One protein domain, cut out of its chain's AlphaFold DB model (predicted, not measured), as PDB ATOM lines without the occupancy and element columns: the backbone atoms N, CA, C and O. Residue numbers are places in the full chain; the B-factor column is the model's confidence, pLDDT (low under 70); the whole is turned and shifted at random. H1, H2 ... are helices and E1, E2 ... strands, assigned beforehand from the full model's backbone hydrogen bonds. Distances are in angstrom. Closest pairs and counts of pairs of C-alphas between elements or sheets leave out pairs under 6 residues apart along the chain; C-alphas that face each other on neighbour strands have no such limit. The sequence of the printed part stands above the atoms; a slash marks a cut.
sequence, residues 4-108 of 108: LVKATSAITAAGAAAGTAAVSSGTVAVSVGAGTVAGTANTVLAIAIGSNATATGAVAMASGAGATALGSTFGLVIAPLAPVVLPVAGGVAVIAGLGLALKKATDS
ATOM      1  N   LEU A   4     232.308 283.694 315.540       45.12
ATOM      2  CA  LEU A   4     231.250 283.713 314.538       45.12
ATOM      3  C   LEU A   4     231.305 284.976 313.664       45.12
ATOM      4  O   LEU A   4     231.215 284.875 312.451       45.12
ATOM      5  N   VAL A   5     231.552 286.152 314.249       49.06
ATOM      6  CA  VAL A   5     231.686 287.412 313.492       49.06
ATOM      7  C   VAL A   5     232.932 287.400 312.596       49.06
ATOM      8  O   VAL A   5     232.861 287.876 311.468       49.06
ATOM      9  N   LYS A   6     234.042 286.795 313.052       50.16
ATOM     10  CA  LYS A   6     235.261 286.617 312.236       50.16
ATOM     11  C   LYS A   6     235.053 285.640 311.074       50.16
ATOM     12  O   LYS A   6     235.575 285.871 309.986       50.16
ATOM     13  N   ALA A   7     234.299 284.563 311.300       46.56
ATOM     14  CA  ALA A   7     233.956 283.594 310.262       46.56
ATOM     15  C   ALA A   7     233.033 284.219 309.205       46.56
ATOM     16  O   ALA A   7     233.279 284.056 308.013       46.56
ATOM     17  N   THR A   8     232.033 285.004 309.620       50.72
ATOM     18  CA  THR A   8     231.105 285.672 308.694       50.72
ATOM     19  C   THR A   8     231.785 286.762 307.868       50.72
ATOM     20  O   THR A   8     231.501 286.881 306.681       50.72
ATOM     21  N   SER A   9     232.735 287.516 308.436       49.38
ATOM     22  CA  SER A   9     233.504 288.521 307.680       49.38
ATOM     23  C   SER A   9     234.499 287.921 306.674       49.38
ATOM     24  O   SER A   9     235.073 288.658 305.880       49.38
ATOM     25  N   ALA A  10     234.720 286.603 306.711       59.75
ATOM     26  CA  ALA A  10     235.597 285.877 305.792       59.75
ATOM     27  C   ALA A  10     234.836 285.127 304.679       59.75
ATOM     28  O   ALA A  10     235.468 284.488 303.829       59.75
ATOM     29  N   ILE A  11     233.496 285.182 304.703       62.97
ATOM     30  CA  ILE A  11     232.629 284.627 303.664       62.97
ATOM     31  C   ILE A  11     232.394 285.707 302.615       62.97
ATOM     32  O   ILE A  11     231.812 286.755 302.893       62.97
ATOM     33  N   THR A  12     232.799 285.424 301.384       65.19
ATOM     34  CA  THR A  12     232.481 286.258 300.229       65.19
ATOM     35  C   THR A  12     231.485 285.508 299.357       65.19
ATOM     36  O   THR A  12     231.718 284.363 298.963       65.19
ATOM     37  N   ALA A  13     230.349 286.139 299.072       60.97
ATOM     38  CA  ALA A  13     229.336 285.616 298.168       60.97
ATOM     39  C   ALA A  13     229.188 286.577 296.985       60.97
ATOM     40  O   ALA A  13     228.891 287.752 297.186       60.97
ATOM     41  N   ALA A  14     229.401 286.090 295.762       61.84
ATOM     42  CA  ALA A  14     229.213 286.872 294.542       61.84
ATOM     43  C   ALA A  14     228.217 286.167 293.615       61.84
ATOM     44  O   ALA A  14     228.483 285.070 293.122       61.84
ATOM     45  N   GLY A  15     227.066 286.789 293.374       55.94
ATOM     46  CA  GLY A  15     226.098 286.326 292.383       55.94
ATOM     47  C   GLY A  15     226.299 287.049 291.054       55.94
ATOM     48  O   GLY A  15     226.359 288.274 291.030       55.94
ATOM     49  N   ALA A  16     226.378 286.304 289.958       54.34
ATOM     50  CA  ALA A  16     226.308 286.822 288.601       54.34
ATOM     51  C   ALA A  16     224.931 286.557 287.987       54.34
ATOM     52  O   ALA A  16     224.374 285.463 288.109       54.34
ATOM     53  N   ALA A  17     224.427 287.536 287.236       52.22
ATOM     54  CA  ALA A  17     223.339 287.301 286.298       52.22
ATOM     55  C   ALA A  17     223.825 286.391 285.153       52.22
ATOM     56  O   ALA A  17     225.011 286.388 284.805       52.22
ATOM     57  N   ALA A  18     222.916 285.609 284.564       51.75
ATOM     58  CA  ALA A  18     223.238 284.698 283.468       51.75
ATOM     59  C   ALA A  18     224.019 285.421 282.351       51.75
ATOM     60  O   ALA A  18     223.547 286.415 281.807       51.75
ATOM     61  N   GLY A  19     225.219 284.926 282.030       48.94
ATOM     62  CA  GLY A  19     226.092 285.495 280.994       48.94
ATOM     63  C   GLY A  19     227.163 286.476 281.489       48.94
ATOM     64  O   GLY A  19     228.007 286.877 280.696       48.94
ATOM     65  N   THR A  20     227.186 286.824 282.779       57.75
ATOM     66  CA  THR A  20     228.291 287.587 283.389       57.75
ATOM     67  C   THR A  20     229.143 286.678 284.268       57.75
ATOM     68  O   THR A  20     228.610 285.908 285.055       57.75
ATOM     69  N   ALA A  21     230.468 286.740 284.149       65.69
ATOM     70  CA  ALA A  21     231.353 286.016 285.056       65.69
ATOM     71  C   ALA A  21     231.493 286.813 286.364       65.69
ATOM     72  O   ALA A  21     232.032 287.918 286.355       65.69
ATOM     73  N   ALA A  22     231.007 286.277 287.488       73.00
ATOM     74  CA  ALA A  22     231.327 286.800 288.820       73.00
ATOM     75  C   ALA A  22     232.514 286.043 289.418       73.00
ATOM     76  O   ALA A  22     232.638 284.830 289.249       73.00
ATOM     77  N   VAL A  23     233.361 286.775 290.142       78.06
ATOM     78  CA  VAL A  23     234.487 286.221 290.893       78.06
ATOM     79  C   VAL A  23     234.246 286.476 292.377       78.06
ATOM     80  O   VAL A  23     234.031 287.615 292.784       78.06
ATOM     81  N   SER A  24     234.276 285.420 293.186       80.56
ATOM     82  CA  SER A  24     234.231 285.512 294.647       80.56
ATOM     83  C   SER A  24     235.554 285.029 295.226       80.56
ATOM     84  O   SER A  24     235.989 283.931 294.890       80.56
ATOM     85  N   SER A  25     236.197 285.802 296.102       78.06
ATOM     86  CA  SER A  25     237.445 285.400 296.766       78.06
ATOM     87  C   SER A  25     237.383 285.680 298.262       78.06
ATOM     88  O   SER A  25     237.055 286.794 298.656       78.06
ATOM     89  N   GLY A  26     237.765 284.702 299.074       77.12
ATOM     90  CA  GLY A  26     237.813 284.802 300.530       77.12
ATOM     91  C   GLY A  26     238.308 283.495 301.142       77.12
ATOM     92  O   GLY A  26     238.707 282.577 300.416       77.12
ATOM     93  N   THR A  27     238.266 283.385 302.471       79.12
ATOM     94  CA  THR A  27     238.523 282.111 303.170       79.12
ATOM     95  C   THR A  27     237.432 281.097 302.830       79.12
ATOM     96  O   THR A  27     237.718 279.915 302.632       79.12
ATOM     97  N   VAL A  28     236.197 281.586 302.692       80.44
ATOM     98  CA  VAL A  28     235.066 280.872 302.105       80.44
ATOM     99  C   VAL A  28     234.535 281.707 300.944       80.44
ATOM    100  O   VAL A  28     234.110 282.843 301.143       80.44
ATOM    101  N   ALA A  29     234.555 281.158 299.734       82.62
ATOM    102  CA  ALA A  29     234.081 281.832 298.534       82.62
ATOM    103  C   ALA A  29     232.894 281.076 297.939       82.62
ATOM    104  O   ALA A  29     233.009 279.903 297.593       82.62
ATOM    105  N   VAL A  30     231.764 281.757 297.789       83.69
ATOM    106  CA  VAL A  30     230.581 281.231 297.105       83.69
ATOM    107  C   VAL A  30     230.303 282.093 295.882       83.69
ATOM    108  O   VAL A  30     230.253 283.320 295.988       83.69
ATOM    109  N   SER A  31     230.119 281.478 294.719       80.50
ATOM    110  CA  SER A  31     229.658 282.167 293.522       80.50
ATOM    111  C   SER A  31     228.559 281.401 292.800       80.50
ATOM    112  O   SER A  31     228.584 280.174 292.721       80.50
ATOM    113  N   VAL A  32     227.563 282.134 292.308       81.00
ATOM    114  CA  VAL A  32     226.400 281.579 291.606       81.00
ATOM    115  C   VAL A  32     226.205 282.348 290.308       81.00
ATOM    116  O   VAL A  32     226.107 283.568 290.340       81.00
ATOM    117  N   GLY A  33     226.157 281.656 289.177       76.25
ATOM    118  CA  GLY A  33     226.035 282.218 287.834       76.25
ATOM    119  C   GLY A  33     226.849 281.424 286.810       76.25
ATOM    120  O   GLY A  33     227.795 280.711 287.156       76.25
ATOM    121  N   ALA A  34     226.488 281.528 285.530       81.00
ATOM    122  CA  ALA A  34     227.237 280.882 284.452       81.00
ATOM    123  C   ALA A  34     228.631 281.516 284.287       81.00
ATOM    124  O   ALA A  34     228.752 282.737 284.292       81.00
ATOM    125  N   GLY A  35     229.674 280.696 284.131       82.75
ATOM    126  CA  GLY A  35     231.060 281.148 283.970       82.75
ATOM    127  C   GLY A  35     231.663 281.796 285.219       82.75
ATOM    128  O   GLY A  35     232.647 282.522 285.116       82.75
ATOM    129  N   THR A  36     231.060 281.588 286.391       85.38
ATOM    130  CA  THR A  36     231.556 282.153 287.651       85.38
ATOM    131  C   THR A  36     232.802 281.445 288.160       85.38
ATOM    132  O   THR A  36     233.009 280.262 287.895       85.38
ATOM    133  N   VAL A  37     233.617 282.158 288.936       89.62
ATOM    134  CA  VAL A  37     234.797 281.604 289.605       89.62
ATOM    135  C   VAL A  37     234.699 281.863 291.105       89.62
ATOM    136  O   VAL A  37     234.659 283.007 291.555       89.62
ATOM    137  N   ALA A  38     234.664 280.800 291.901       88.81
ATOM    138  CA  ALA A  38     234.708 280.880 293.353       88.81
ATOM    139  C   ALA A  38     236.080 280.439 293.864       88.81
ATOM    140  O   ALA A  38     236.527 279.327 293.593       88.81
ATOM    141  N   GLY A  39     236.708 281.287 294.664       87.31
ATOM    142  CA  GLY A  39     237.923 281.000 295.408       87.31
ATOM    143  C   GLY A  39     239.222 281.136 294.617       87.31
ATOM    144  O   GLY A  39     239.260 281.461 293.433       87.31
ATOM    145  N   THR A  40     240.313 280.918 295.342       86.94
ATOM    146  CA  THR A  40     241.708 280.936 294.889       86.94
ATOM    147  C   THR A  40     242.455 279.774 295.550       86.94
ATOM    148  O   THR A  40     241.896 279.077 296.396       86.94
ATOM    149  N   ALA A  41     243.741 279.583 295.247       83.19
ATOM    150  CA  ALA A  41     244.559 278.544 295.885       83.19
ATOM    151  C   ALA A  41     244.586 278.623 297.430       83.19
ATOM    152  O   ALA A  41     244.755 277.602 298.093       83.19
ATOM    153  N   ASN A  42     244.371 279.813 298.005       84.00
ATOM    154  CA  ASN A  42     244.394 280.037 299.455       84.00
ATOM    155  C   ASN A  42     243.000 279.945 300.100       84.00
ATOM    156  O   ASN A  42     242.863 280.079 301.316       84.00
ATOM    157  N   THR A  43     241.952 279.745 299.302       82.25
ATOM    158  CA  THR A  43     240.582 279.623 299.796       82.25
ATOM    159  C   THR A  43     240.406 278.264 300.465       82.25
ATOM    160  O   THR A  43     240.740 277.231 299.893       82.25
ATOM    161  N   VAL A  44     239.872 278.235 301.687       83.38
ATOM    162  CA  VAL A  44     239.633 276.973 302.407       83.38
ATOM    163  C   VAL A  44     238.449 276.236 301.791       83.38
ATOM    164  O   VAL A  44     238.514 275.024 301.601       83.38
ATOM    165  N   LEU A  45     237.390 276.969 301.452       83.81
ATOM    166  CA  LEU A  45     236.176 276.426 300.860       83.81
ATOM    167  C   LEU A  45     235.711 277.287 299.688       83.81
ATOM    168  O   LEU A  45     235.404 278.463 299.870       83.81
ATOM    169  N   ALA A  46     235.602 276.688 298.512       87.00
ATOM    170  CA  ALA A  46     235.102 277.330 297.309       87.00
ATOM    171  C   ALA A  46     233.873 276.601 296.771       87.00
ATOM    172  O   ALA A  46     233.888 275.380 296.623       87.00
ATOM    173  N   ILE A  47     232.820 277.351 296.460       86.44
ATOM    174  CA  ILE A  47     231.553 276.828 295.953       86.44
ATOM    175  C   ILE A  47     231.149 277.634 294.727       86.44
ATOM    176  O   ILE A  47     230.867 278.820 294.855       86.44
ATOM    177  N   ALA A  48     231.100 277.012 293.553       85.75
ATOM    178  CA  ALA A  48     230.726 277.670 292.303       85.75
ATOM    179  C   ALA A  48     229.531 276.959 291.655       85.75
ATOM    180  O   ALA A  48     229.568 275.749 291.442       85.75
ATOM    181  N   ILE A  49     228.451 277.680 291.358       84.06
ATOM    182  CA  ILE A  49     227.193 277.093 290.878       84.06
ATOM    183  C   ILE A  49     226.762 277.785 289.585       84.06
ATOM    184  O   ILE A  49     226.373 278.946 289.601       84.06
ATOM    185  N   GLY A  50     226.780 277.074 288.466       79.38
ATOM    186  CA  GLY A  50     226.387 277.566 287.148       79.38
ATOM    187  C   GLY A  50     227.081 276.813 286.014       79.38
ATOM    188  O   GLY A  50     228.087 276.137 286.221       79.38
ATOM    189  N   SER A  51     226.566 276.918 284.788       82.19
ATOM    190  CA  SER A  51     227.238 276.340 283.614       82.19
ATOM    191  C   SER A  51     228.646 276.921 283.458       82.19
ATOM    192  O   SER A  51     228.802 278.137 283.513       82.19
ATOM    193  N   ASN A  52     229.657 276.075 283.262       85.19
ATOM    194  CA  ASN A  52     231.080 276.432 283.224       85.19
ATOM    195  C   ASN A  52     231.592 277.144 284.492       85.19
ATOM    196  O   ASN A  52     232.560 277.899 284.432       85.19
ATOM    197  N   ALA A  53     230.937 276.951 285.642       87.00
ATOM    198  CA  ALA A  53     231.399 277.520 286.903       87.00
ATOM    199  C   ALA A  53     232.649 276.790 287.421       87.00
ATOM    200  O   ALA A  53     232.752 275.565 287.328       87.00
ATOM    201  N   THR A  54     233.591 277.535 287.994       90.19
ATOM    202  CA  THR A  54     234.869 277.014 288.492       90.19
ATOM    203  C   THR A  54     235.016 277.290 289.982       90.19
ATOM    204  O   THR A  54     234.942 278.436 290.409       90.19
ATOM    205  N   ALA A  55     235.259 276.262 290.789       90.50
ATOM    206  CA  ALA A  55     235.584 276.402 292.207       90.50
ATOM    207  C   ALA A  55     237.053 276.040 292.442       90.50
ATOM    208  O   ALA A  55     237.489 274.987 291.989       90.50
ATOM    209  N   THR A  56     237.806 276.868 293.169       92.50
ATOM    210  CA  THR A  56     239.223 276.633 293.501       92.50
ATOM    211  C   THR A  56     239.473 276.858 294.988       92.50
ATOM    212  O   THR A  56     239.171 277.932 295.505       92.50
ATOM    213  N   GLY A  57     240.043 275.868 295.676       87.69
ATOM    214  CA  GLY A  57     240.383 275.976 297.097       87.69
ATOM    215  C   GLY A  57     240.897 274.666 297.693       87.69
ATOM    216  O   GLY A  57     241.129 273.696 296.978       87.69
ATOM    217  N   ALA A  58     241.054 274.604 299.016       82.25
ATOM    218  CA  ALA A  58     241.355 273.348 299.702       82.25
ATOM    219  C   ALA A  58     240.199 272.352 299.540       82.25
ATOM    220  O   ALA A  58     240.403 271.190 299.186       82.25
ATOM    221  N   VAL A  59     238.976 272.844 299.728       85.06
ATOM    222  CA  VAL A  59     237.737 272.134 299.431       85.06
ATOM    223  C   VAL A  59     237.014 272.904 298.337       85.06
ATOM    224  O   VAL A  59     236.604 274.042 298.553       85.06
ATOM    225  N   ALA A  60     236.870 272.307 297.159       86.44
ATOM    226  CA  ALA A  60     236.221 272.931 296.012       86.44
ATOM    227  C   ALA A  60     234.977 272.143 295.603       86.44
ATOM    228  O   ALA A  60     235.035 270.934 295.388       86.44
ATOM    229  N   MET A  61     233.853 272.834 295.458       87.25
ATOM    230  CA  MET A  61     232.598 272.262 294.988       87.25
ATOM    231  C   MET A  61     232.075 273.083 293.823       87.25
ATOM    232  O   MET A  61     231.785 274.266 293.973       87.25
ATOM    233  N   ALA A  62     231.939 272.456 292.662       86.62
ATOM    234  CA  ALA A  62     231.409 273.107 291.475       86.62
ATOM    235  C   ALA A  62     230.161 272.366 290.987       86.62
ATOM    236  O   ALA A  62     230.154 271.140 290.919       86.62
ATOM    237  N   SER A  63     229.095 273.084 290.647       84.06
ATOM    238  CA  SER A  63     227.870 272.487 290.113       84.06
ATOM    239  C   SER A  63     227.445 273.189 288.837       84.06
ATOM    240  O   SER A  63     227.310 274.406 288.824       84.06
ATOM    241  N   GLY A  64     227.222 272.434 287.764       79.56
ATOM    242  CA  GLY A  64     226.856 272.997 286.467       79.56
ATOM    243  C   GLY A  64     227.372 272.204 285.275       79.56
ATOM    244  O   GLY A  64     228.276 271.381 285.398       79.56
ATOM    245  N   ALA A  65     226.765 272.416 284.105       81.31
ATOM    246  CA  ALA A  65     227.239 271.797 282.871       81.31
ATOM    247  C   ALA A  65     228.624 272.372 282.546       81.31
ATOM    248  O   ALA A  65     228.755 273.590 282.465       81.31
ATOM    249  N   GLY A  66     229.648 271.526 282.422       82.94
ATOM    250  CA  GLY A  66     231.035 271.981 282.245       82.94
ATOM    251  C   GLY A  66     231.664 272.612 283.497       82.94
ATOM    252  O   GLY A  66     232.668 273.309 283.386       82.94
ATOM    253  N   ALA A  67     231.079 272.418 284.683       86.94
ATOM    254  CA  ALA A  67     231.650 272.937 285.922       86.94
ATOM    255  C   ALA A  67     232.970 272.233 286.290       86.94
ATOM    256  O   ALA A  67     233.148 271.045 286.025       86.94
ATOM    257  N   THR A  68     233.880 272.966 286.932       89.75
ATOM    258  CA  THR A  68     235.229 272.495 287.287       89.75
ATOM    259  C   THR A  68     235.514 272.743 288.766       89.75
ATOM    260  O   THR A  68     235.401 273.871 289.236       89.75
ATOM    261  N   ALA A  69     235.908 271.709 289.514       89.44
ATOM    262  CA  ALA A  69     236.297 271.831 290.920       89.44
ATOM    263  C   ALA A  69     237.785 271.497 291.102       89.44
ATOM    264  O   ALA A  69     238.201 270.354 290.927       89.44
ATOM    265  N   LEU A  70     238.576 272.499 291.483       91.44
ATOM    266  CA  LEU A  70     240.013 272.423 291.738       91.44
ATOM    267  C   LEU A  70     240.266 272.438 293.250       91.44
ATOM    268  O   LEU A  70     240.635 273.458 293.836       91.44
ATOM    269  N   GLY A  71     239.987 271.299 293.881       86.38
ATOM    270  CA  GLY A  71     240.164 271.085 295.314       86.38
ATOM    271  C   GLY A  71     241.518 270.457 295.628       86.38
ATOM    272  O   GLY A  71     241.759 269.336 295.190       86.38
ATOM    273  N   SER A  72     242.389 271.118 296.396       84.50
ATOM    274  CA  SER A  72     243.699 270.539 296.758       84.50
ATOM    275  C   SER A  72     243.609 269.426 297.809       84.50
ATOM    276  O   SER A  72     244.487 268.573 297.879       84.50
ATOM    277  N   THR A  73     242.548 269.421 298.621       82.12
ATOM    278  CA  THR A  73     242.214 268.345 299.570       82.12
ATOM    279  C   THR A  73     241.008 267.545 299.090       82.12
ATOM    280  O   THR A  73     241.018 266.318 299.137       82.12
ATOM    281  N   PHE A  74     239.952 268.234 298.650       79.06
ATOM    282  CA  PHE A  74     238.719 267.601 298.191       79.06
ATOM    283  C   PHE A  74     238.065 268.425 297.083       79.06
ATOM    284  O   PHE A  74     237.812 269.616 297.263       79.06
ATOM    285  N   GLY A  75     237.776 267.786 295.950       79.06
ATOM    286  CA  GLY A  75     237.084 268.385 294.812       79.06
ATOM    287  C   GLY A  75     235.828 267.592 294.466       79.06
ATOM    288  O   GLY A  75     235.909 266.382 294.269       79.06
ATOM    289  N   LEU A  76     234.679 268.260 294.369       81.62
ATOM    290  CA  LEU A  76     233.421 267.648 293.940       81.62
ATOM    291  C   LEU A  76     232.807 268.446 292.792       81.62
ATOM    292  O   LEU A  76     232.531 269.637 292.931       81.62
ATOM    293  N   VAL A  77     232.544 267.764 291.678       83.12
ATOM    294  CA  VAL A  77     231.777 268.312 290.558       83.12
ATOM    295  C   VAL A  77     230.403 267.654 290.517       83.12
ATOM    296  O   VAL A  77     230.296 266.431 290.467       83.12
ATOM    297  N   ILE A  78     229.351 268.468 290.512       78.19
ATOM    298  CA  ILE A  78     227.963 268.024 290.372       78.19
ATOM    299  C   ILE A  78     227.467 268.446 288.988       78.19
ATOM    300  O   ILE A  78     227.080 269.600 288.774       78.19
ATOM    301  N   ALA A  79     227.473 267.510 288.039       68.94
ATOM    302  CA  ALA A  79     226.893 267.732 286.720       68.94
ATOM    303  C   ALA A  79     225.354 267.799 286.830       68.94
ATOM    304  O   ALA A  79     224.742 266.888 287.394       68.94
ATOM    305  N   PRO A  80     224.692 268.851 286.326       61.78
ATOM    306  CA  PRO A  80     223.245 268.944 286.378       61.78
ATOM    307  C   PRO A  80     222.623 268.022 285.337       61.78
ATOM    308  O   PRO A  80     222.886 268.156 284.146       61.78
ATOM    309  N   LEU A  81     221.725 267.141 285.782       53.81
ATOM    310  CA  LEU A  81     220.817 266.430 284.879       53.81
ATOM    311  C   LEU A  81     219.684 267.337 284.354       53.81
ATOM    312  O   LEU A  81     219.026 266.979 283.384       53.81
ATOM    313  N   ALA A  82     219.459 268.515 284.955       54.44
ATOM    314  CA  ALA A  82     218.490 269.509 284.489       54.44
ATOM    315  C   ALA A  82     218.762 270.911 285.085       54.44
ATOM    316  O   ALA A  82     219.222 271.007 286.228       54.44
ATOM    317  N   PRO A  83     218.416 272.010 284.379       54.84
ATOM    318  CA  PRO A  83     218.606 273.390 284.855       54.84
ATOM    319  C   PRO A  83     217.838 273.719 286.148       54.84
ATOM    320  O   PRO A  83     218.228 274.625 286.878       54.84
ATOM    321  N   VAL A  84     216.795 272.953 286.480       57.50
ATOM    322  CA  VAL A  84     215.999 273.120 287.712       57.50
ATOM    323  C   VAL A  84     216.736 272.608 288.960       57.50
ATOM    324  O   VAL A  84     216.406 272.990 290.078       57.50
ATOM    325  N   VAL A  85     217.759 271.763 288.789       55.72
ATOM    326  CA  VAL A  85     218.514 271.165 289.906       55.72
ATOM    327  C   VAL A  85     219.671 272.065 290.351       55.72
ATOM    328  O   VAL A  85     220.141 271.928 291.475       55.72
ATOM    329  N   LEU A  86     220.094 273.034 289.530       57.47
ATOM    330  CA  LEU A  86     221.188 273.969 289.847       57.47
ATOM    331  C   LEU A  86     220.999 274.721 291.178       57.47
ATOM    332  O   LEU A  86     221.938 274.744 291.973       57.47
ATOM    333  N   PRO A  87     219.817 275.299 291.473       57.03
ATOM    334  CA  PRO A  87     219.586 275.996 292.739       57.03
ATOM    335  C   PRO A  87     219.613 275.050 293.945       57.03
ATOM    336  O   PRO A  87     220.118 275.411 295.005       57.03
ATOM    337  N   VAL A  88     219.111 273.820 293.780       58.31
ATOM    338  CA  VAL A  88     219.053 272.809 294.849       58.31
ATOM    339  C   VAL A  88     220.439 272.229 295.125       58.31
ATOM    340  O   VAL A  88     220.875 272.201 296.272       58.31
ATOM    341  N   ALA A  89     221.171 271.839 294.078       56.16
ATOM    342  CA  ALA A  89     222.563 271.403 294.174       56.16
ATOM    343  C   ALA A  89     223.448 272.511 294.759       56.16
ATOM    344  O   ALA A  89     224.325 272.237 295.578       56.16
ATOM    345  N   GLY A  90     223.165 273.767 294.403       57.12
ATOM    346  CA  GLY A  90     223.815 274.924 294.994       57.12
ATOM    347  C   GLY A  90     223.547 275.082 296.487       57.12
ATOM    348  O   GLY A  90     224.488 275.247 297.259       57.12
ATOM    349  N   GLY A  91     222.289 274.955 296.916       56.75
ATOM    350  CA  GLY A  91     221.922 274.975 298.333       56.75
ATOM    351  C   GLY A  91     222.597 273.858 299.136       56.75
ATOM    352  O   GLY A  91     223.163 274.118 300.196       56.75
ATOM    353  N   VAL A  92     222.619 272.631 298.604       58.25
ATOM    354  CA  VAL A  92     223.286 271.483 299.247       58.25
ATOM    355  C   VAL A  92     224.795 271.705 299.351       58.25
ATOM    356  O   VAL A  92     225.372 271.455 300.409       58.25
ATOM    357  N   ALA A  93     225.433 272.228 298.298       55.62
ATOM    358  CA  ALA A  93     226.857 272.546 298.324       55.62
ATOM    359  C   ALA A  93     227.176 273.618 299.379       55.62
ATOM    360  O   ALA A  93     228.123 273.453 300.147       55.62
ATOM    361  N   VAL A  94     226.361 274.676 299.485       58.53
ATOM    362  CA  VAL A  94     226.519 275.720 300.517       58.53
ATOM    363  C   VAL A  94     226.396 275.140 301.925       58.53
ATOM    364  O   VAL A  94     227.242 275.427 302.769       58.53
ATOM    365  N   ILE A  95     225.403 274.283 302.175       61.41
ATOM    366  CA  ILE A  95     225.189 273.664 303.492       61.41
ATOM    367  C   ILE A  95     226.347 272.723 303.855       61.41
ATOM    368  O   ILE A  95     226.896 272.818 304.954       61.41
ATOM    369  N   ALA A  96     226.752 271.845 302.932       57.31
ATOM    370  CA  ALA A  96     227.844 270.898 303.156       57.31
ATOM    371  C   ALA A  96     229.183 271.618 303.377       57.31
ATOM    372  O   ALA A  96     229.939 271.278 304.290       57.31
ATOM    373  N   GLY A  97     229.449 272.653 302.580       57.22
ATOM    374  CA  GLY A  97     230.645 273.471 302.709       57.22
ATOM    375  C   GLY A  97     230.676 274.215 304.039       57.22
ATOM    376  O   GLY A  97     231.660 274.123 304.771       57.22
ATOM    377  N   LEU A  98     229.587 274.898 304.395       60.72
ATOM    378  CA  LEU A  98     229.497 275.633 305.654       60.72
ATOM    379  C   LEU A  98     229.676 274.702 306.864       60.72
ATOM    380  O   LEU A  98     230.416 275.043 307.784       60.72
ATOM    381  N   GLY A  99     229.085 273.502 306.835       59.88
ATOM    382  CA  GLY A  99     229.272 272.492 307.882       59.88
ATOM    383  C   GLY A  99     230.729 272.039 308.030       59.88
ATOM    384  O   GLY A  99     231.240 271.939 309.147       59.88
ATOM    385  N   LEU A 100     231.432 271.829 306.914       59.31
ATOM    386  CA  LEU A 100     232.837 271.417 306.927       59.31
ATOM    387  C   LEU A 100     233.775 272.550 307.384       59.31
ATOM    388  O   LEU A 100     234.714 272.307 308.144       59.31
ATOM    389  N   ALA A 101     233.501 273.788 306.965       54.34
ATOM    390  CA  ALA A 101     234.245 274.971 307.392       54.34
ATOM    391  C   ALA A 101     234.072 275.238 308.898       54.34
ATOM    392  O   ALA A 101     235.053 275.517 309.584       54.34
ATOM    393  N   LEU A 102     232.852 275.085 309.423       55.84
ATOM    394  CA  LEU A 102     232.561 275.222 310.853       55.84
ATOM    395  C   LEU A 102     233.228 274.126 311.687       55.84
ATOM    396  O   LEU A 102     233.791 274.428 312.740       55.84
ATOM    397  N   LYS A 103     233.233 272.876 311.208       57.53
ATOM    398  CA  LYS A 103     233.953 271.787 311.881       57.53
ATOM    399  C   LYS A 103     235.452 272.086 311.956       57.53
ATOM    400  O   LYS A 103     236.026 272.070 313.038       57.53
ATOM    401  N   LYS A 104     236.068 272.459 310.830       53.88
ATOM    402  CA  LYS A 104     237.501 272.786 310.783       53.88
ATOM    403  C   LYS A 104     237.867 273.992 311.659       53.88
ATOM    404  O   LYS A 104     238.944 274.000 312.239       53.88
ATOM    405  N   ALA A 105     236.979 274.980 311.772       49.31
ATOM    406  CA  ALA A 105     237.158 276.139 312.647       49.31
ATOM    407  C   ALA A 105     236.934 275.839 314.143       49.31
ATOM    408  O   ALA A 105     237.336 276.647 314.971       49.31
ATOM    409  N   THR A 106     236.273 274.728 314.483       51.31
ATOM    410  CA  THR A 106     236.075 274.279 315.873       51.31
ATOM    411  C   THR A 106     237.198 273.342 316.329       51.31
ATOM    412  O   THR A 106     237.528 273.320 317.508       51.31
ATOM    413  N   ASP A 107     237.804 272.600 315.397       50.62
ATOM    414  CA  ASP A 107     238.944 271.705 315.651       50.62
ATOM    415  C   ASP A 107     240.315 272.440 315.688       50.62
ATOM    416  O   ASP A 107     241.345 271.785 315.844       50.62
ATOM    417  N   SER A 108     240.353 273.773 315.519       44.94
ATOM    418  CA  SER A 108     241.562 274.629 315.623       44.94
ATOM    419  C   SER A 108     241.484 275.569 316.820       44.94
ATOM    420  O   SER A 108     242.549 275.831 317.417       44.94
TER     421      SER A 108
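What this domain is: This is residues 4 to 108 of the 108 residues of an uncharacterized protein of Roseofilum reptotaenium AO1-A (UniProt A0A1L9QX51). The chain is wound in stacked turns, a small flattened solenoid: E1, E2, E3 and the later parts of E4 and E5 run side by side as one wall, and the stretches between them fold back behind it as a second wall. The long helix H2 covers the first wall over E3 and E4, running along the strands, and the short helix H1 lies beyond the strands at one end of the long axis. The printed part has 105 residues with two named helices and five named strands, in the order H1 E1 E2 E3 E4 E5 H2; the sheet runs E1 E2 E3 E4 E5, all parallel, and the class is mixed, helices and strands. The whole is compact, with a radius of gyration of the C-alphas of 12.4 A, and elongated, with spans of 38 by 22 by 22 A.

Where its parts are: H1, residues 4 to 8, begins with C-alpha 4 at (231.250, 283.713, 314.538). E1 is residues 11 to 15, 13.1 A long; E2, residues 28 to 32, is 13.6 A; E3, residues 45 to 49, is 13.4 A. E4, residues 54 to 63, bends by 159 degrees at residue 57, and its first and last C-alphas are 8.5 A apart. E5, residues 68 to 78, bends by 158 degrees at residue 72 and measures 9.1 A; C-alpha 78 is at (227.963, 268.024, 290.372). H2, residues 86 to 106, is 30.0 A long and ends with C-alpha 106 at (236.075, 274.279, 315.873).

How they stand to each other: The sheet is twisted, with E1 and E5 as edge strands. E1 and E2 are parallel at 11 degrees, with N 12 and O 28 within hydrogen-bond range at 2.9 A. E2 and E3 are parallel at 2 degrees, with N 29 and O 45 at 2.8 A. E3 and E4 are parallel at 9 degrees, with N 46 and O 59 at 2.8 A. E4 and E5 are parallel at 5 degrees, with N 55 and O 68 at 2.9 A and N 62 and O 76 at 2.9 A. Residues 37 to 38 pair in parallel with residues 23 to 24 and with residues 54 to 55 of E4. H2 is on one face of the sheet, two layers, a helix over a sheet, at a height over the sheet of 8.3 A; its line and that of E3 stand at 4 degrees on the local plane. The closest C-alphas of E3 and H2, those of Ile 49 and Gly 90, are 5.7 A apart. H1 is not on the sheet; H1 and H2 are near each other, with 5 pairs of C-alphas within 10 A. In H1 and H2 every O i to N i+4 pair is within hydrogen-bond range.

The domain as a whole: The C-alphas farthest apart, those of Gly 19 and Ser 108, are 39.5 A from each other. The printed part has no cut and ends at residue 108, the chain's last. The links E1 to E2 and E2 to E3 are long, 12 residues each. The mean pLDDT of the printed part is 71.0, and residues 4 to 21 and 79 to 108 are under 70.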